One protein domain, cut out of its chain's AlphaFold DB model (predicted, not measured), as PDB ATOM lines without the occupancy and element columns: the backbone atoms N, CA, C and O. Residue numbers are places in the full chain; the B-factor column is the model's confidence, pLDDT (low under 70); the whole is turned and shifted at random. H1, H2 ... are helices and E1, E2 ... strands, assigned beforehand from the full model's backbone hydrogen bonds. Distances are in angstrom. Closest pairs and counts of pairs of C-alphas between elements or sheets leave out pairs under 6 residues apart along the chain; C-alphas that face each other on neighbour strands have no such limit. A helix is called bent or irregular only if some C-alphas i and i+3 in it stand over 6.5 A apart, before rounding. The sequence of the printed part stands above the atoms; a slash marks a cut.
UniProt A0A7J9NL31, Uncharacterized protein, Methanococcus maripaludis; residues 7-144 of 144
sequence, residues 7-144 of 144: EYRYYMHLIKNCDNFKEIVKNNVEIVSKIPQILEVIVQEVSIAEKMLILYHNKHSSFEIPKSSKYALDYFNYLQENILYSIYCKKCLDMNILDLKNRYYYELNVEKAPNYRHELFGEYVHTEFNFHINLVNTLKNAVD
ATOM      1  N   GLU A   7     236.781 232.350 375.541       76.31
ATOM      2  CA  GLU A   7     237.672 232.865 376.578       76.31
ATOM      3  C   GLU A   7     238.797 231.864 376.876       76.31
ATOM      4  O   GLU A   7     239.977 232.216 376.832       76.31
ATOM      5  N   TYR A   8     238.464 230.587 377.059       78.75
ATOM      6  CA  TYR A   8     239.463 229.537 377.236       78.75
ATOM      7  C   TYR A   8     240.391 229.434 376.019       78.75
ATOM      8  O   TYR A   8     241.611 229.363 376.169       78.75
ATOM      9  N   ARG A   9     239.853 229.505 374.791       78.25
ATOM     10  CA  ARG A   9     240.680 229.491 373.565       78.25
ATOM     11  C   ARG A   9     241.672 230.634 373.516       78.25
ATOM     12  O   ARG A   9     242.803 230.422 373.088       78.25
ATOM     13  N   TYR A  10     241.241 231.821 373.922       80.69
ATOM     14  CA  TYR A  10     242.098 232.990 373.966       80.69
ATOM     15  C   TYR A  10     243.277 232.763 374.918       80.69
ATOM     16  O   TYR A  10     244.429 232.897 374.500       80.69
ATOM     17  N   TYR A  11     243.025 232.298 376.145       80.81
ATOM     18  CA  TYR A  11     244.107 231.999 377.088       80.81
ATOM     19  C   TYR A  11     245.014 230.868 376.608       80.81
ATOM     20  O   TYR A  11     246.235 230.984 376.683       80.81
ATOM     21  N   MET A  12     244.448 229.806 376.033       82.44
ATOM     22  CA  MET A  12     245.242 228.731 375.445       82.44
ATOM     23  C   MET A  12     246.099 229.210 374.279       82.44
ATOM     24  O   MET A  12     247.225 228.747 374.118       82.44
ATOM     25  N   HIS A  13     245.596 230.134 373.461       81.25
ATOM     26  CA  HIS A  13     246.379 230.745 372.398       81.25
ATOM     27  C   HIS A  13     247.545 231.560 372.969       81.25
ATOM     28  O   HIS A  13     248.668 231.395 372.491       81.25
ATOM     29  N   LEU A  14     247.306 232.361 374.012       80.31
ATOM     30  CA  LEU A  14     248.351 233.134 374.691       80.31
ATOM     31  C   LEU A  14     249.435 232.240 375.302       80.31
ATOM     32  O   LEU A  14     250.616 232.487 375.080       80.31
ATOM     33  N   ILE A  15     249.047 231.181 376.019       81.75
ATOM     34  CA  ILE A  15     249.990 230.245 376.653       81.75
ATOM     35  C   ILE A  15     250.852 229.535 375.602       81.75
ATOM     36  O   ILE A  15     252.034 229.300 375.828       81.75
ATOM     37  N   LYS A  16     250.269 229.178 374.449       77.12
ATOM     38  CA  LYS A  16     250.963 228.419 373.398       77.12
ATOM     39  C   LYS A  16     251.884 229.259 372.523       77.12
ATOM     40  O   LYS A  16     252.890 228.740 372.060       77.12
ATOM     41  N   ASN A  17     251.485 230.491 372.209       73.75
ATOM     42  CA  ASN A  17     252.100 231.266 371.124       73.75
ATOM     43  C   ASN A  17     252.848 232.505 371.615       73.75
ATOM     44  O   ASN A  17     253.387 233.245 370.797       73.75
ATOM     45  N   CYS A  18     252.866 232.766 372.923       75.00
ATOM     46  CA  CYS A  18     253.642 233.867 373.463       75.00
ATOM     47  C   CYS A  18     254.954 233.361 374.061       75.00
ATOM     48  O   CYS A  18     254.984 232.868 375.189       75.00
ATOM     49  N   ASP A  19     256.051 233.603 373.341       71.50
ATOM     50  CA  ASP A  19     257.425 233.359 373.809       71.50
ATOM     51  C   ASP A  19     257.739 234.085 375.128       71.50
ATOM     52  O   ASP A  19     258.674 233.735 375.845       71.50
ATOM     53  N   ASN A  20     256.927 235.088 375.471       73.94
ATOM     54  CA  ASN A  20     257.081 235.935 376.639       73.94
ATOM     55  C   ASN A  20     255.871 235.884 377.589       73.94
ATOM     56  O   ASN A  20     255.546 236.859 378.273       73.94
ATOM     57  N   PHE A  21     255.185 234.736 377.647       81.62
ATOM     58  CA  PHE A  21     254.023 234.534 378.520       81.62
ATOM     59  C   PHE A  21     254.314 234.912 379.987       81.62
ATOM     60  O   PHE A  21     253.464 235.483 380.664       81.62
ATOM     61  N   LYS A  22     255.550 234.698 380.456       80.69
ATOM     62  CA  LYS A  22     256.008 235.113 381.789       80.69
ATOM     63  C   LYS A  22     255.888 236.626 382.025       80.69
ATOM     64  O   LYS A  22     255.423 237.035 383.086       80.69
ATOM     65  N   GLU A  23     256.281 237.467 381.070       79.25
ATOM     66  CA  GLU A  23     256.119 238.922 381.205       79.25
ATOM     67  C   GLU A  23     254.654 239.352 381.098       79.25
ATOM     68  O   GLU A  23     254.230 240.258 381.813       79.25
ATOM     69  N   ILE A  24     253.854 238.670 380.271       79.81
ATOM     70  CA  ILE A  24     252.408 238.909 380.198       79.81
ATOM     71  C   ILE A  24     251.753 238.664 381.560       79.81
ATOM     72  O   ILE A  24     251.003 239.518 382.029       79.81
ATOM     73  N   VAL A  25     252.062 237.540 382.211       83.38
ATOM     74  CA  VAL A  25     251.526 237.189 383.535       83.38
ATOM     75  C   VAL A  25     251.970 238.200 384.597       83.38
ATOM     76  O   VAL A  25     251.140 238.655 385.381       83.38
ATOM     77  N   LYS A  26     253.240 238.634 384.583       80.31
ATOM     78  CA  LYS A  26     253.751 239.665 385.509       80.31
ATOM     79  C   LYS A  26     253.021 241.003 385.392       80.31
ATOM     80  O   LYS A  26     252.825 241.679 386.398       80.31
ATOM     81  N   ASN A  27     252.629 241.377 384.178       80.69
ATOM     82  CA  ASN A  27     252.022 242.676 383.899       80.69
ATOM     83  C   ASN A  27     250.482 242.654 383.914       80.69
ATOM     84  O   ASN A  27     249.870 243.716 383.844       80.69
ATOM     85  N   ASN A  28     249.846 241.477 384.019       81.50
ATOM     86  CA  ASN A  28     248.389 241.330 383.935       81.50
ATOM     87  C   ASN A  28     247.838 240.417 385.041       81.50
ATOM     88  O   ASN A  28     247.743 239.198 384.890       81.50
ATOM     89  N   VAL A  29     247.382 241.035 386.132       79.69
ATOM     90  CA  VAL A  29     246.767 240.355 387.289       79.69
ATOM     91  C   VAL A  29     245.524 239.542 386.899       79.69
ATOM     92  O   VAL A  29     245.256 238.493 387.484       79.69
ATOM     93  N   GLU A  30     244.784 239.980 385.879       83.00
ATOM     94  CA  GLU A  30     243.609 239.261 385.381       83.00
ATOM     95  C   GLU A  30     243.978 237.873 384.836       83.00
ATOM     96  O   GLU A  30     243.317 236.889 385.163       83.00
ATOM     97  N   ILE A  31     245.093 237.753 384.110       80.81
ATOM     98  CA  ILE A  31     245.554 236.472 383.555       80.81
ATOM     99  C   ILE A  31     245.965 235.521 384.681       80.81
ATOM    100  O   ILE A  31     245.588 234.350 384.662       80.81
ATOM    101  N   VAL A  32     246.661 236.030 385.706       82.62
ATOM    102  CA  VAL A  32     247.017 235.252 386.907       82.62
ATOM    103  C   VAL A  32     245.763 234.677 387.569       82.62
ATOM    104  O   VAL A  32     245.731 233.500 387.926       82.62
ATOM    105  N   SER A  33     244.702 235.482 387.682       85.94
ATOM    106  CA  SER A  33     243.447 235.071 388.324       85.94
ATOM    107  C   SER A  33     242.721 233.932 387.591       85.94
ATOM    108  O   SER A  33     241.924 233.215 388.197       85.94
ATOM    109  N   LYS A  34     243.027 233.730 386.304       87.56
ATOM    110  CA  LYS A  34     242.426 232.707 385.438       87.56
ATOM    111  C   LYS A  34     243.216 231.399 385.410       87.56
ATOM    112  O   LYS A  34     242.657 230.374 385.023       87.56
ATOM    113  N   ILE A  35     244.469 231.390 385.876       85.62
ATOM    114  CA  ILE A  35     245.317 230.185 385.917       85.62
ATOM    115  C   ILE A  35     244.628 229.004 386.627       85.62
ATOM    116  O   ILE A  35     244.645 227.913 386.056       85.62
ATOM    117  N   PRO A  36     243.970 229.164 387.796       88.56
ATOM    118  CA  PRO A  36     243.285 228.046 388.447       88.56
ATOM    119  C   PRO A  36     242.191 227.413 387.579       88.56
ATOM    120  O   PRO A  36     242.091 226.191 387.516       88.56
ATOM    121  N   GLN A  37     241.417 228.234 386.862       88.88
ATOM    122  CA  GLN A  37     240.368 227.758 385.955       88.88
ATOM    123  C   GLN A  37     240.979 227.004 384.769       88.88
ATOM    124  O   GLN A  37     240.508 225.932 384.408       88.88
ATOM    125  N   ILE A  38     242.071 227.516 384.196       88.62
ATOM    126  CA  ILE A  38     242.790 226.855 383.096       88.62
ATOM    127  C   ILE A  38     243.341 225.497 383.545       88.62
ATOM    128  O   ILE A  38     243.214 224.513 382.817       88.62
ATOM    129  N   LEU A  39     243.915 225.424 384.749       90.00
ATOM    130  CA  LEU A  39     244.404 224.172 385.324       90.00
ATOM    131  C   LEU A  39     243.270 223.171 385.560       90.00
ATOM    132  O   LEU A  39     243.455 221.989 385.285       90.00
ATOM    133  N   GLU A  40     242.094 223.618 386.006       90.88
ATOM    134  CA  GLU A  40     240.918 222.753 386.149       90.88
ATOM    135  C   GLU A  40     240.506 222.122 384.809       90.88
ATOM    136  O   GLU A  40     240.215 220.924 384.755       90.88
ATOM    137  N   VAL A  41     240.539 222.897 383.717       91.62
ATOM    138  CA  VAL A  41     240.290 222.367 382.367       91.62
ATOM    139  C   VAL A  41     241.364 221.350 381.977       91.62
ATOM    140  O   VAL A  41     241.027 220.243 381.561       91.62
ATOM    141  N   ILE A  42     242.648 221.680 382.165       91.31
ATOM    142  CA  ILE A  42     243.768 220.780 381.835       91.31
ATOM    143  C   ILE A  42     243.657 219.458 382.603       91.31
ATOM    144  O   ILE A  42     243.841 218.401 382.009       91.31
ATOM    145  N   VAL A  43     243.320 219.488 383.896       93.75
ATOM    146  CA  VAL A  43     243.132 218.273 384.711       93.75
ATOM    147  C   VAL A  43     242.026 217.387 384.137       93.75
ATOM    148  O   VAL A  43     242.183 216.167 384.068       93.75
ATOM    149  N   GLN A  44     240.920 217.984 383.692       94.38
ATOM    150  CA  GLN A  44     239.834 217.243 383.054       94.38
ATOM    151  C   GLN A  44     240.251 216.648 381.701       94.38
ATOM    152  O   GLN A  44     239.924 215.492 381.431       94.38
ATOM    153  N   GLU A  45     240.999 217.388 380.874       94.00
ATOM    154  CA  GLU A  45     241.519 216.875 379.596       94.00
ATOM    155  C   GLU A  45     242.504 215.714 379.807       94.00
ATOM    156  O   GLU A  45     242.343 214.647 379.211       94.00
ATOM    157  N   VAL A  46     243.459 215.868 380.730       94.38
ATOM    158  CA  VAL A  46     244.429 214.820 381.089       94.38
ATOM    159  C   VAL A  46     243.717 213.558 381.569       94.38
ATOM    160  O   VAL A  46     244.066 212.463 381.134       94.38
ATOM    161  N   SER A  47     242.671 213.690 382.389       95.44
ATOM    162  CA  SER A  47     241.900 212.535 382.858       95.44
ATOM    163  C   SER A  47     241.292 211.724 381.705       95.44
ATOM    164  O   SER A  47     241.274 210.493 381.756       95.44
ATOM    165  N   ILE A  48     240.834 212.381 380.635       96.31
ATOM    166  CA  ILE A  48     240.341 211.697 379.432       96.31
ATOM    167  C   ILE A  48     241.489 211.087 378.627       96.31
ATOM    168  O   ILE A  48     241.363 209.946 378.175       96.31
ATOM    169  N   ALA A  49     242.615 211.790 378.475       94.19
ATOM    170  CA  ALA A  49     243.800 211.251 377.807       94.19
ATOM    171  C   ALA A  49     244.309 209.965 378.492       94.19
ATOM    172  O   ALA A  49     244.667 208.999 377.817       94.19
ATOM    173  N   GLU A  50     244.234 209.880 379.823       94.81
ATOM    174  CA  GLU A  50     244.520 208.652 380.578       94.81
ATOM    175  C   GLU A  50     243.555 207.515 380.229       94.81
ATOM    176  O   GLU A  50     243.982 206.373 380.047       94.81
ATOM    177  N   LYS A  51     242.255 207.795 380.068       95.69
ATOM    178  CA  LYS A  51     241.300 206.776 379.594       95.69
ATOM    179  C   LYS A  51     241.628 206.304 378.178       95.69
ATOM    180  O   LYS A  51     241.487 205.114 377.888       95.69
ATOM    181  N   MET A  52     242.101 207.203 377.316       95.12
ATOM    182  CA  MET A  52     242.549 206.857 375.964       95.12
ATOM    183  C   MET A  52     243.808 205.985 375.991       95.12
ATOM    184  O   MET A  52     243.896 205.022 375.234       95.12
ATOM    185  N   LEU A  53     244.738 206.235 376.914       95.38
ATOM    186  CA  LEU A  53     245.905 205.375 377.122       95.38
ATOM    187  C   LEU A  53     245.511 203.957 377.561       95.38
ATOM    188  O   LEU A  53     246.085 202.977 377.092       95.38
ATOM    189  N   ILE A  54     244.488 203.822 378.410       95.62
ATOM    190  CA  ILE A  54     243.951 202.505 378.786       95.62
ATOM    191  C   ILE A  54     243.369 201.787 377.560       95.62
ATOM    192  O   ILE A  54     243.606 200.591 377.388       95.62
ATOM    193  N   LEU A  55     242.643 202.501 376.688       95.62
ATOM    194  CA  LEU A  55     242.159 201.933 375.423       95.62
ATOM    195  C   LEU A  55     243.323 201.481 374.530       95.62
ATOM    196  O   LEU A  55     243.238 200.420 373.915       95.62
ATOM    197  N   TYR A  56     244.413 202.252 374.483       94.56
ATOM    198  CA  TYR A  56     245.628 201.868 373.767       94.56
ATOM    199  C   TYR A  56     246.252 200.589 374.344       94.56
ATOM    200  O   TYR A  56     246.667 199.719 373.598       94.56
ATOM    201  N   HIS A  57     246.281 200.398 375.661       93.62
ATOM    202  CA  HIS A  57     246.870 199.178 376.220       93.62
ATOM    203  C   HIS A  57     245.989 197.935 376.073       93.62
ATOM    204  O   HIS A  57     246.505 196.850 375.812       93.62
ATOM    205  N   ASN A  58     244.673 198.081 376.235       94.50
ATOM    206  CA  ASN A  58     243.775 196.934 376.367       94.50
ATOM    207  C   ASN A  58     242.924 196.662 375.121       94.50
ATOM    208  O   ASN A  58     242.245 195.642 375.089       94.50
ATOM    209  N   LYS A  59     242.911 197.559 374.119       94.62
ATOM    210  CA  LYS A  59     242.029 197.545 372.922       94.62
ATOM    211  C   LYS A  59     240.521 197.505 373.203       94.62
ATOM    212  O   LYS A  59     239.723 197.740 372.301       94.62
ATOM    213  N   HIS A  60     240.128 197.285 374.447       96.25
ATOM    214  CA  HIS A  60     238.785 197.389 374.976       96.25
ATOM    215  C   HIS A  60     238.888 198.059 376.341       96.25
ATOM    216  O   HIS A  60     239.655 197.636 377.209       96.25
ATOM    217  N   SER A  61     238.156 199.150 376.529       96.62
ATOM    218  CA  SER A  61     238.100 199.844 377.808       96.62
ATOM    219  C   SER A  61     236.713 200.411 378.068       96.62
ATOM    220  O   SER A  61     235.928 200.653 377.153       96.62
ATOM    221  N   SER A  62     236.413 200.625 379.346       96.81
ATOM    222  CA  SER A  62     235.230 201.366 379.766       96.81
ATOM    223  C   SER A  62     235.572 202.372 380.853       96.81
ATOM    224  O   SER A  62     236.532 202.198 381.610       96.81
ATOM    225  N   PHE A  63     234.813 203.461 380.897       97.38
ATOM    226  CA  PHE A  63     234.968 204.521 381.884       97.38
ATOM    227  C   PHE A  63     233.710 205.384 381.972       97.38
ATOM    228  O   PHE A  63     232.814 205.320 381.133       97.38
ATOM    229  N   GLU A  64     233.661 206.223 383.002       97.31
ATOM    230  CA  GLU A  64     232.558 207.143 383.244       97.31
ATOM    231  C   GLU A  64     233.041 208.592 383.225       97.31
ATOM    232  O   GLU A  64     234.134 208.891 383.707       97.31
ATOM    233  N   ILE A  65     232.194 209.491 382.723       97.25
ATOM    234  CA  ILE A  65     232.386 210.941 382.808       97.25
ATOM    235  C   ILE A  65     231.211 211.537 383.599       97.25
ATOM    236  O   ILE A  65     230.059 211.399 383.173       97.25
ATOM    237  N   PRO A  66     231.446 212.195 384.750       96.31
ATOM    238  CA  PRO A  66     230.396 212.918 385.462       96.31
ATOM    239  C   PRO A  66     229.783 214.018 384.587       96.31
ATOM    240  O   PRO A  66     230.505 214.768 383.937       96.31
ATOM    241  N   LYS A  67     228.456 214.191 384.626       94.25
ATOM    242  CA  LYS A  67     227.772 215.259 383.865       94.25
ATOM    243  C   LYS A  67     228.186 216.667 384.298       94.25
ATOM    244  O   LYS A  67     228.072 217.610 383.526       94.25
ATOM    245  N   SER A  68     228.664 216.807 385.534       93.56
ATOM    246  CA  SER A  68     229.227 218.053 386.057       93.56
ATOM    247  C   SER A  68     230.601 218.390 385.464       93.56
ATOM    248  O   SER A  68     231.011 219.545 385.518       93.56
ATOM    249  N   SER A  69     231.316 217.416 384.896       94.19
ATOM    250  CA  SER A  69     232.649 217.591 384.309       94.19
ATOM    251  C   SER A  69     232.537 217.996 382.841       94.19
ATOM    252  O   SER A  69     232.863 217.228 381.935       94.19
ATOM    253  N   LYS A  70     232.025 219.212 382.608       91.31
ATOM    254  CA  LYS A  70     231.743 219.741 381.265       91.31
ATOM    255  C   LYS A  70     232.960 219.649 380.336       91.31
ATOM    256  O   LYS A  70     232.825 219.177 379.215       91.31
ATOM    257  N   TYR A  71     234.146 220.042 380.802       91.75
ATOM    258  CA  TYR A  71     235.344 220.077 379.959       91.75
ATOM    259  C   TYR A  71     235.866 218.687 379.598       91.75
ATOM    260  O   TYR A  71     236.323 218.486 378.475       91.75
ATOM    261  N   ALA A  72     235.753 217.718 380.511       94.69
ATOM    262  CA  ALA A  72     236.052 216.319 380.209       94.69
ATOM    263  C   ALA A  72     235.111 215.776 379.120       94.69
ATOM    264  O   ALA A  72     235.559 215.120 378.182       94.69
ATOM    265  N   LEU A  73     233.813 216.085 379.220       93.94
ATOM    266  CA  LEU A  73     232.817 215.668 378.236       93.94
ATOM    267  C   LEU A  73     233.066 216.308 376.864       93.94
ATOM    268  O   LEU A  73     233.120 215.601 375.860       93.94
ATOM    269  N   ASP A  74     233.254 217.627 376.823       92.25
ATOM    270  CA  ASP A  74     233.524 218.374 375.591       92.25
ATOM    271  C   ASP A  74     234.805 217.871 374.912       92.25
ATOM    272  O   ASP A  74     234.833 217.652 373.697       92.25
ATOM    273  N   TYR A  75     235.851 217.607 375.700       93.44
ATOM    274  CA  TYR A  75     237.097 217.062 375.181       93.44
ATOM    275  C   TYR A  75     236.924 215.648 374.632       93.44
ATOM    276  O   TYR A  75     237.353 215.380 373.512       93.44
ATOM    277  N   PHE A  76     236.248 214.754 375.360       94.75
ATOM    278  CA  PHE A  76     236.001 213.401 374.869       94.75
ATOM    279  C   PHE A  76     235.172 213.398 373.577       94.75
ATOM    280  O   PHE A  76     235.521 212.688 372.636       94.75
ATOM    281  N   ASN A  77     234.141 214.242 373.479       92.00
ATOM    282  CA  ASN A  77     233.357 214.398 372.251       92.00
ATOM    283  C   ASN A  77     234.228 214.885 371.082       92.00
ATOM    284  O   ASN A  77     234.131 214.360 369.971       92.00
ATOM    285  N   TYR A  78     235.132 215.840 371.329       91.19
ATOM    286  CA  TYR A  78     236.109 216.276 370.332       91.19
ATOM    287  C   TYR A  78     237.013 215.121 369.869       91.19
ATOM    288  O   TYR A  78     237.175 214.934 368.658       91.19
ATOM    289  N   LEU A  79     237.559 214.325 370.798       91.81
ATOM    290  CA  LEU A  79     238.382 213.155 370.472       91.81
ATOM    291  C   LEU A  79     237.595 212.126 369.666       91.81
ATOM    292  O   LEU A  79     238.097 211.598 368.676       91.81
ATOM    293  N   GLN A  80     236.355 211.859 370.064       90.56
ATOM    294  CA  GLN A  80     235.467 210.936 369.378       90.56
ATOM    295  C   GLN A  80     235.250 211.353 367.919       90.56
ATOM    296  O   GLN A  80     235.521 210.562 367.013       90.56
ATOM    297  N   GLU A  81     234.792 212.587 367.695       87.00
ATOM    298  CA  GLU A  81     234.448 213.098 366.365       87.00
ATOM    299  C   GLU A  81     235.661 213.206 365.440       87.00
ATOM    300  O   GLU A  81     235.579 212.829 364.271       87.00
ATOM    301  N   ASN A  82     236.779 213.723 365.952       84.19
ATOM    302  CA  ASN A  82     237.885 214.176 365.107       84.19
ATOM    303  C   ASN A  82     239.044 213.184 365.048       84.19
ATOM    304  O   ASN A  82     239.793 213.186 364.074       84.19
ATOM    305  N   ILE A  83     239.192 212.329 366.063       89.38
ATOM    306  CA  ILE A  83     240.374 211.483 366.212       89.38
ATOM    307  C   ILE A  83     240.005 210.009 366.199       89.38
ATOM    308  O   ILE A  83     240.432 209.298 365.297       89.38
ATOM    309  N   LEU A  84     239.177 209.534 367.130       92.25
ATOM    310  CA  LEU A  84     238.825 208.117 367.227       92.25
ATOM    311  C   LEU A  84     238.150 207.625 365.943       92.25
ATOM    312  O   LEU A  84     238.571 206.616 365.375       92.25
ATOM    313  N   TYR A  85     237.157 208.355 365.432       89.56
ATOM    314  CA  TYR A  85     236.540 208.000 364.155       89.56
ATOM    315  C   TYR A  85     237.460 208.213 362.952       89.56
ATOM    316  O   TYR A  85     237.323 207.484 361.973       89.56
ATOM    317  N   SER A  86     238.407 209.148 363.013       88.50
ATOM    318  CA  SER A  86     239.382 209.354 361.937       88.50
ATOM    319  C   SER A  86     240.385 208.194 361.866       88.50
ATOM    320  O   SER A  86     240.527 207.544 360.829       88.50
ATOM    321  N   ILE A  87     241.001 207.855 363.002       92.94
ATOM    322  CA  ILE A  87     242.035 206.825 363.119       92.94
ATOM    323  C   ILE A  87     241.441 205.428 362.963       92.94
ATOM    324  O   ILE A  87     241.911 204.646 362.134       92.94
ATOM    325  N   TYR A  88     240.394 205.086 363.716       91.12
ATOM    326  CA  TYR A  88     239.841 203.731 363.695       91.12
ATOM    327  C   TYR A  88     238.775 203.524 362.623       91.12
ATOM    328  O   TYR A  88     238.561 202.391 362.212       91.12
ATOM    329  N   CYS A  89     238.157 204.583 362.092       84.12
ATOM    330  CA  CYS A  89     236.896 204.499 361.349       84.12
ATOM    331  C   CYS A  89     235.752 203.912 362.193       84.12
ATOM    332  O   CYS A  89     235.916 202.994 362.992       84.12
ATOM    333  N   LYS A  90     234.527 204.386 361.952       83.50
ATOM    334  CA  LYS A  90     233.328 203.936 362.685       83.50
ATOM    335  C   LYS A  90     233.093 202.415 362.646       83.50
ATOM    336  O   LYS A  90     232.446 201.883 363.531       83.50
ATOM    337  N   LYS A  91     233.602 201.710 361.628       85.81
ATOM    338  CA  LYS A  91     233.448 200.250 361.487       85.81
ATOM    339  C   LYS A  91     234.401 199.426 362.359       85.81
ATOM    340  O   LYS A  91     234.148 198.240 362.533       85.81
ATOM    341  N   CYS A  92     235.502 200.010 362.835       89.25
ATOM    342  CA  CYS A  92     236.462 199.308 363.694       89.25
ATOM    343  C   CYS A  92     236.403 199.778 365.147       89.25
ATOM    344  O   CYS A  92     237.150 199.253 365.965       89.25
ATOM    345  N   LEU A  93     235.554 200.764 365.445       92.56
ATOM    346  CA  LEU A  93     235.304 201.270 366.783       92.56
ATOM    347  C   LEU A  93     233.847 200.997 367.144       92.56
ATOM    348  O   LEU A  93     232.949 201.731 366.724       92.56
ATOM    349  N   ASP A  94     233.641 199.957 367.940       92.75
ATOM    350  CA  ASP A  94     232.367 199.707 368.595       92.75
ATOM    351  C   ASP A  94     232.319 200.599 369.851       92.75
ATOM    352  O   ASP A  94     233.237 200.581 370.676       92.75
ATOM    353  N   MET A  95     231.284 201.438 369.968       92.88
ATOM    354  CA  MET A  95     231.121 202.372 371.085       92.88
ATOM    355  C   MET A  95     229.706 202.294 371.649       92.88
ATOM    356  O   MET A  95     228.746 202.606 370.943       92.88
ATOM    357  N   ASN A  96     229.596 201.953 372.933       94.56
ATOM    358  CA  ASN A  96     228.341 202.005 373.678       94.56
ATOM    359  C   ASN A  96     228.347 203.211 374.618       94.56
ATOM    360  O   ASN A  96     229.335 203.463 375.309       94.56
ATOM    361  N   ILE A  97     227.229 203.937 374.650       94.44
ATOM    362  CA  ILE A  97     227.032 205.100 375.517       94.44
ATOM    363  C   ILE A  97     225.748 204.883 376.311       94.44
ATOM    364  O   ILE A  97     224.679 204.709 375.725       94.44
ATOM    365  N   LEU A  98     225.852 204.911 377.638       97.00
ATOM    366  CA  LEU A  98     224.704 204.852 378.538       97.00
ATOM    367  C   LEU A  98     224.579 206.168 379.305       97.00
ATOM    368  O   LEU A  98     225.503 206.597 380.001       97.00
ATOM    369  N   ASP A  99     223.412 206.795 379.183       96.38
ATOM    370  CA  ASP A  99     223.052 207.985 379.947       96.38
ATOM    371  C   ASP A  99     222.516 207.572 381.326       96.38
ATOM    372  O   ASP A  99     221.426 207.010 381.453       96.38
ATOM    373  N   LEU A 100     223.303 207.837 382.371       95.19
ATOM    374  CA  LEU A 100     222.927 207.619 383.764       95.19
ATOM    375  C   LEU A 100     222.596 208.962 384.430       95.19
ATOM    376  O   LEU A 100     223.011 210.034 383.991       95.19
ATOM    377  N   LYS A 101     221.890 208.923 385.567       95.00
ATOM    378  CA  LYS A 101     221.366 210.130 386.241       95.00
ATOM    379  C   LYS A 101     222.392 211.273 386.361       95.00
ATOM    380  O   LYS A 101     222.082 212.396 385.979       95.00
ATOM    381  N   ASN A 102     223.614 210.977 386.815       96.00
ATOM    382  CA  ASN A 102     224.654 211.981 387.099       96.00
ATOM    383  C   ASN A 102     225.936 211.823 386.258       96.00
ATOM    384  O   ASN A 102     226.909 212.539 386.489       96.00
ATOM    385  N   ARG A 103     225.984 210.862 385.333       96.69
ATOM    386  CA  ARG A 103     227.201 210.513 384.585       96.69
ATOM    387  C   ARG A 103     226.861 209.858 383.252       96.69
ATOM    388  O   ARG A 103     225.773 209.313 383.105       96.69
ATOM    389  N   TYR A 104     227.806 209.877 382.328       97.06
ATOM    390  CA  TYR A 104     227.784 209.070 381.115       97.06
ATOM    391  C   TYR A 104     228.738 207.896 381.287       97.06
ATOM    392  O   TYR A 104     229.859 208.090 381.758       97.06
ATOM    393  N   TYR A 105     228.295 206.696 380.930       97.69
ATOM    394  CA  TYR A 105     229.149 205.514 380.855       97.69
ATOM    395  C   TYR A 105     229.500 205.240 379.394       97.69
ATOM    396  O   TYR A 105     228.608 205.190 378.545       97.69
ATOM    397  N   TYR A 106     230.791 205.061 379.130       96.75
ATOM    398  CA  TYR A 106     231.345 204.781 377.815       96.75
ATOM    399  C   TYR A 106     232.057 203.439 377.827       96.75
ATOM    400  O   TYR A 106     232.853 203.147 378.721       96.75
ATOM    401  N   GLU A 107     231.817 202.658 376.786       97.19
ATOM    402  CA  GLU A 107     232.558 201.443 376.485       97.19
ATOM    403  C   GLU A 107     233.067 201.533 375.047       97.19
ATOM    404  O   GLU A 107     232.293 201.796 374.126       97.19
ATOM    405  N   LEU A 108     234.374 201.350 374.870       95.88
ATOM    406  CA  LEU A 108     235.089 201.476 373.605       95.88
ATOM    407  C   LEU A 108     235.785 200.156 373.295       95.88
ATOM    408  O   LEU A 108     236.591 199.689 374.101       95.88
ATOM    409  N   ASN A 109     235.523 199.582 372.125       96.06
ATOM    410  CA  ASN A 109     236.181 198.369 371.651       96.06
ATOM    411  C   ASN A 109     236.753 198.585 370.240       96.06
ATOM    412  O   ASN A 109     236.035 198.935 369.301       96.06
ATOM    413  N   VAL A 110     238.063 198.367 370.116       95.88
ATOM    414  CA  VAL A 110     238.842 198.443 368.875       95.88
ATOM    415  C   VAL A 110     239.608 197.150 368.582       95.88
ATOM    416  O   VAL A 110     240.563 197.156 367.809       95.88
ATOM    417  N   GLU A 111     239.218 196.012 369.161       95.12
ATOM    418  CA  GLU A 111     239.904 194.724 368.969       95.12
ATOM    419  C   GLU A 111     239.988 194.308 367.496       95.12
ATOM    420  O   GLU A 111     240.974 193.718 367.058       95.12
ATOM    421  N   LYS A 112     238.960 194.654 366.715       93.31
ATOM    422  CA  LYS A 112     238.886 194.376 365.273       93.31
ATOM    423  C   LYS A 112     239.692 195.370 364.430       93.31
ATOM    424  O   LYS A 112     239.768 195.204 363.211       93.31
ATOM    425  N   ALA A 113     240.245 196.426 365.028       93.62
ATOM    426  CA  ALA A 113     241.022 197.412 364.297       93.62
ATOM    427  C   ALA A 113     242.389 196.838 363.880       93.62
ATOM    428  O   ALA A 113     243.078 196.209 364.688       93.62
ATOM    429  N   PRO A 114     242.834 197.087 362.635       94.00
ATOM    430  CA  PRO A 114     244.199 196.795 362.217       94.00
ATOM    431  C   PRO A 114     245.246 197.420 363.151       94.00
ATOM    432  O   PRO A 114     245.118 198.586 363.525       94.00
ATOM    433  N   ASN A 115     246.321 196.682 363.454       93.44
ATOM    434  CA  ASN A 115     247.369 197.134 364.382       93.44
ATOM    435  C   ASN A 115     247.975 198.495 364.007       93.44
ATOM    436  O   ASN A 115     248.148 199.320 364.893       93.44
ATOM    437  N   TYR A 116     248.192 198.785 362.718       94.75
ATOM    438  CA  TYR A 116     248.745 200.081 362.294       94.75
ATOM    439  C   TYR A 116     247.877 201.275 362.731       94.75
ATOM    440  O   TYR A 116     248.388 202.348 363.021       94.75
ATOM    441  N   ARG A 117     246.546 201.111 362.812       93.75
ATOM    442  CA  ARG A 117     245.646 202.172 363.307       93.75
ATOM    443  C   ARG A 117     245.781 202.353 364.807       93.75
ATOM    444  O   ARG A 117     245.671 203.459 365.314       93.75
ATOM    445  N   HIS A 118     246.009 201.253 365.505       94.38
ATOM    446  CA  HIS A 118     246.218 201.260 366.939       94.38
ATOM    447  C   HIS A 118     247.566 201.885 367.324       94.38
ATOM    448  O   HIS A 118     247.639 202.626 368.297       94.38
ATOM    449  N   GLU A 119     248.603 201.670 366.513       94.31
ATOM    450  CA  GLU A 119     249.893 202.362 366.620       94.31
ATOM    451  C   GLU A 119     249.738 203.872 366.378       94.31
ATOM    452  O   GLU A 119     250.149 204.662 367.225       94.31
ATOM    453  N   LEU A 120     249.036 204.277 365.307       94.69
ATOM    454  CA  LEU A 120     248.706 205.689 365.045       94.69
ATOM    455  C   LEU A 120     247.936 206.337 366.208       94.69
ATOM    456  O   LEU A 120     248.153 207.498 366.548       94.69
ATOM    457  N   PHE A 121     247.033 205.591 366.844       95.19
ATOM    458  CA  PHE A 121     246.350 206.061 368.045       95.19
ATOM    459  C   PHE A 121     247.307 206.241 369.230       95.19
ATOM    460  O   PHE A 121     247.174 207.212 369.970       95.19
ATOM    461  N   GLY A 122     248.286 205.352 369.398       93.88
ATOM    462  CA  GLY A 122     249.340 205.503 370.403       93.88
ATOM    463  C   GLY A 122     250.154 206.789 370.213       93.88
ATOM    464  O   GLY A 122     250.350 207.536 371.172       93.88
ATOM    465  N   GLU A 123     250.560 207.095 368.976       94.31
ATOM    466  CA  GLU A 123     251.251 208.351 368.630       94.31
ATOM    467  C   GLU A 123     250.402 209.584 368.969       94.31
ATOM    468  O   GLU A 123     250.902 210.575 369.516       94.31
ATOM    469  N   TYR A 124     249.099 209.503 368.698       93.44
ATOM    470  CA  TYR A 124     248.153 210.555 369.044       93.44
ATOM    471  C   TYR A 124     248.078 210.786 370.559       93.44
ATOM    472  O   TYR A 124     248.261 211.911 371.024       93.44
ATOM    473  N   VAL A 125     247.859 209.722 371.338       93.00
ATOM    474  CA  VAL A 125     247.772 209.804 372.804       93.00
ATOM    475  C   VAL A 125     249.057 210.394 373.385       93.00
ATOM    476  O   VAL A 125     249.000 211.290 374.227       93.00
ATOM    477  N   HIS A 126     250.221 209.956 372.898       92.62
ATOM    478  CA  HIS A 126     251.508 210.507 373.316       92.62
ATOM    479  C   HIS A 126     251.622 212.014 373.029       92.62
ATOM    480  O   HIS A 126     252.087 212.780 373.876       92.62
ATOM    481  N   THR A 127     251.157 212.449 371.856       92.31
ATOM    482  CA  THR A 127     251.146 213.865 371.465       92.31
ATOM    483  C   THR A 127     250.275 214.708 372.400       92.31
ATOM    484  O   THR A 127     250.725 215.763 372.846       92.31
ATOM    485  N   GLU A 128     249.073 214.245 372.753       90.00
ATOM    486  CA  GLU A 128     248.192 214.961 373.692       90.00
ATOM    487  C   GLU A 128     248.814 215.070 375.092       90.00
ATOM    488  O   GLU A 128     248.805 216.146 375.693       90.00
ATOM    489  N   PHE A 129     249.440 214.005 375.602       90.00
ATOM    490  CA  PHE A 129     250.140 214.073 376.889       90.00
ATOM    491  C   PHE A 129     251.289 215.082 376.879       90.00
ATOM    492  O   PHE A 129     251.379 215.917 377.781       90.00
ATOM    493  N   ASN A 130     252.142 215.051 375.852       91.56
ATOM    494  CA  ASN A 130     253.234 216.018 375.716       91.56
ATOM    495  C   ASN A 130     252.705 217.450 375.625       91.56
ATOM    496  O   ASN A 130     253.268 218.367 376.225       91.56
ATOM    497  N   PHE A 131     251.598 217.644 374.910       89.75
ATOM    498  CA  PHE A 131     250.923 218.927 374.826       89.75
ATOM    499  C   PHE A 131     250.486 219.436 376.211       89.75
ATOM    500  O   PHE A 131     250.824 220.565 376.575       89.75
ATOM    501  N   HIS A 132     249.818 218.610 377.021       90.19
ATOM    502  CA  HIS A 132     249.411 218.993 378.376       90.19
ATOM    503  C   HIS A 132     250.594 219.240 379.319       90.19
ATOM    504  O   HIS A 132     250.581 220.220 380.063       90.19
ATOM    505  N   ILE A 133     251.642 218.411 379.258       89.75
ATOM    506  CA  ILE A 133     252.871 218.603 380.044       89.75
ATOM    507  C   ILE A 133     253.514 219.955 379.715       89.75
ATOM    508  O   ILE A 133     253.874 220.707 380.623       89.75
ATOM    509  N   ASN A 134     253.614 220.300 378.429       89.94
ATOM    510  CA  ASN A 134     254.178 221.576 377.996       89.94
ATOM    511  C   ASN A 134     253.367 222.763 378.520       89.94
ATOM    512  O   ASN A 134     253.948 223.714 379.033       89.94
ATOM    513  N   LEU A 135     252.033 222.691 378.464       88.62
ATOM    514  CA  LEU A 135     251.171 223.735 379.020       88.62
ATOM    515  C   LEU A 135     251.397 223.939 380.517       88.62
ATOM    516  O   LEU A 135     251.553 225.074 380.966       88.62
ATOM    517  N   VAL A 136     251.433 222.849 381.288       89.19
ATOM    518  CA  VAL A 136     251.657 222.910 382.738       89.19
ATOM    519  C   VAL A 136     253.033 223.496 383.051       89.19
ATOM    520  O   VAL A 136     253.144 224.346 383.932       89.19
ATOM    521  N   ASN A 137     254.069 223.112 382.302       88.12
ATOM    522  CA  ASN A 137     255.412 223.670 382.462       88.12
ATOM    523  C   ASN A 137     255.455 225.174 382.159       88.12
ATOM    524  O   ASN A 137     256.053 225.931 382.922       88.12
ATOM    525  N   THR A 138     254.793 225.624 381.090       87.44
ATOM    526  CA  THR A 138     254.693 227.054 380.762       87.44
ATOM    527  C   THR A 138     253.992 227.831 381.872       87.44
ATOM    528  O   THR A 138     254.487 228.876 382.292       87.44
ATOM    529  N   LEU A 139     252.871 227.311 382.385       86.88
ATOM    530  CA  LEU A 139     252.136 227.933 383.487       86.88
ATOM    531  C   LEU A 139     252.985 228.009 384.761       86.88
ATOM    532  O   LEU A 139     253.058 229.072 385.372       86.88
ATOM    533  N   LYS A 140     253.668 226.917 385.124       85.62
ATOM    534  CA  LYS A 140     254.566 226.855 386.285       85.62
ATOM    535  C   LYS A 140     255.677 227.908 386.197       85.62
ATOM    536  O   LYS A 140     255.823 228.725 387.096       85.62
ATOM    537  N   ASN A 141     256.394 227.960 385.076       83.00
ATOM    538  CA  ASN A 141     257.504 228.901 384.882       83.00
ATOM    539  C   ASN A 141     257.069 230.381 384.880       83.00
ATOM    540  O   ASN A 141     257.906 231.274 385.060       83.00
ATOM    541  N   ALA A 142     255.787 230.648 384.610       80.25
ATOM    542  CA  ALA A 142     255.221 231.991 384.590       80.25
ATOM    543  C   ALA A 142     254.830 232.509 385.983       80.25
ATOM    544  O   ALA A 142     254.762 233.724 386.163       80.25
ATOM    545  N   VAL A 143     254.589 231.609 386.943       75.19
ATOM    546  CA  VAL A 143     254.269 231.955 388.340       75.19
ATOM    547  C   VAL A 143     255.472 231.857 389.287       75.19
ATOM    548  O   VAL A 143     255.388 232.383 390.395       75.19
ATOM    549  N   ASP A 144     256.572 231.238 388.839       64.25
ATOM    550  CA  ASP A 144     257.896 231.237 389.490       64.25
ATOM    551  C   ASP A 144     258.651 232.573 389.297       64.25
ATOM    552  O   ASP A 144     259.200 233.110 390.283       64.25
TER     553      ASP A 144
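AT A GLANCE: This is residues 7 to 144 of the 144 residues of an uncharacterized protein of Methanococcus maripaludis (UniProt A0A7J9NL31). Two long helices, H3 and H5, run side by side in opposite directions, with a small three-stranded sheet covered on one face by H4 and residues 44 to 58 of H3, its other face bare. The short helices H1 and H2 sit by the far end of H5, away from the sheet. The printed part has 138 residues, with five named helices and three named strands in the order H1 H2 H3 E1 H4 E2 E3 H5; the sheet, E1 E3 E2, is antiparallel. It is mostly helix, flat, and only just compact, close to loose, with a radius of gyration of the C-alphas of 17.1 A and spans of 53 by 37 by 20 A.

IN THESE COORDINATES: Find C-alpha 60 at (238.785, 197.389, 374.976), where E1, residues 60 to 66, begins its 20.5 A. E3 is residues 103 to 109, 19.9 A, and E2 residues 94 to 100, 19.5 A. H3, residues 29 to 58, covers 44.9 A with a kink of 33 degrees near residue 37; it is irregular, with C-alphas 33 and 36 7.0 A apart. H4, residues 70 to 88, 25.1 A, has a kink of 33 degrees near residue 80 and is only just irregular, with C-alphas 81 and 84 6.7 A apart. H5, residues 115 to 143, runs 42.8 A to C-alpha 143 at (254.269, 231.955, 388.340). H1 is residues 7 to 17, 15.5 A, and H2 residues 21 to 27, 10.0 A.

HOW THE PARTS SIT: Look first at inner strand E3: its antiparallel neighbour E1 has N 63 within hydrogen-bond range of O 106 at 2.9 A, and E2, with which E3 forms a hairpin, has N 98 within hydrogen-bond range of O 105 at 2.9 A. E1, H4, E2 form a split strand-helix-strand unit, two strands running the same way with E3 between them; its crossover is right-handed. H3 and H4 are on the same face, making two layers, at heights over the sheet of 14.5 A and 10.8 A. H3, H4 and H5 form a bundle, a group of helices. H5, the hub, touches H3 at a shallow tilt of 22 degrees, opposite ways, closest at the C-alphas of Tyr 56 and Gly 122, 6.2 A. Its residues 138 to 143 alone touch H2, closest at the C-alphas of Lys 22 and Ala 142, 4.3 A. Its residues 135 to 139 alone touch H1, about perpendicular at 90 degrees, closest at the C-alphas of Ile 15 and Thr 138, 7.0 A. Every O i to N i+4 pair is within hydrogen-bond range in H1, H2 and H5, with 24 of 26 in H3 and 12 of 15 in H4.

THE WHOLE: Look to Asn 27 and Lys 112 for the C-alphas farthest apart, 53.4 A. The printed part has no cut, and its links are tight. Mean pLDDT of the printed part is 89.7; residue 144 alone is under 70.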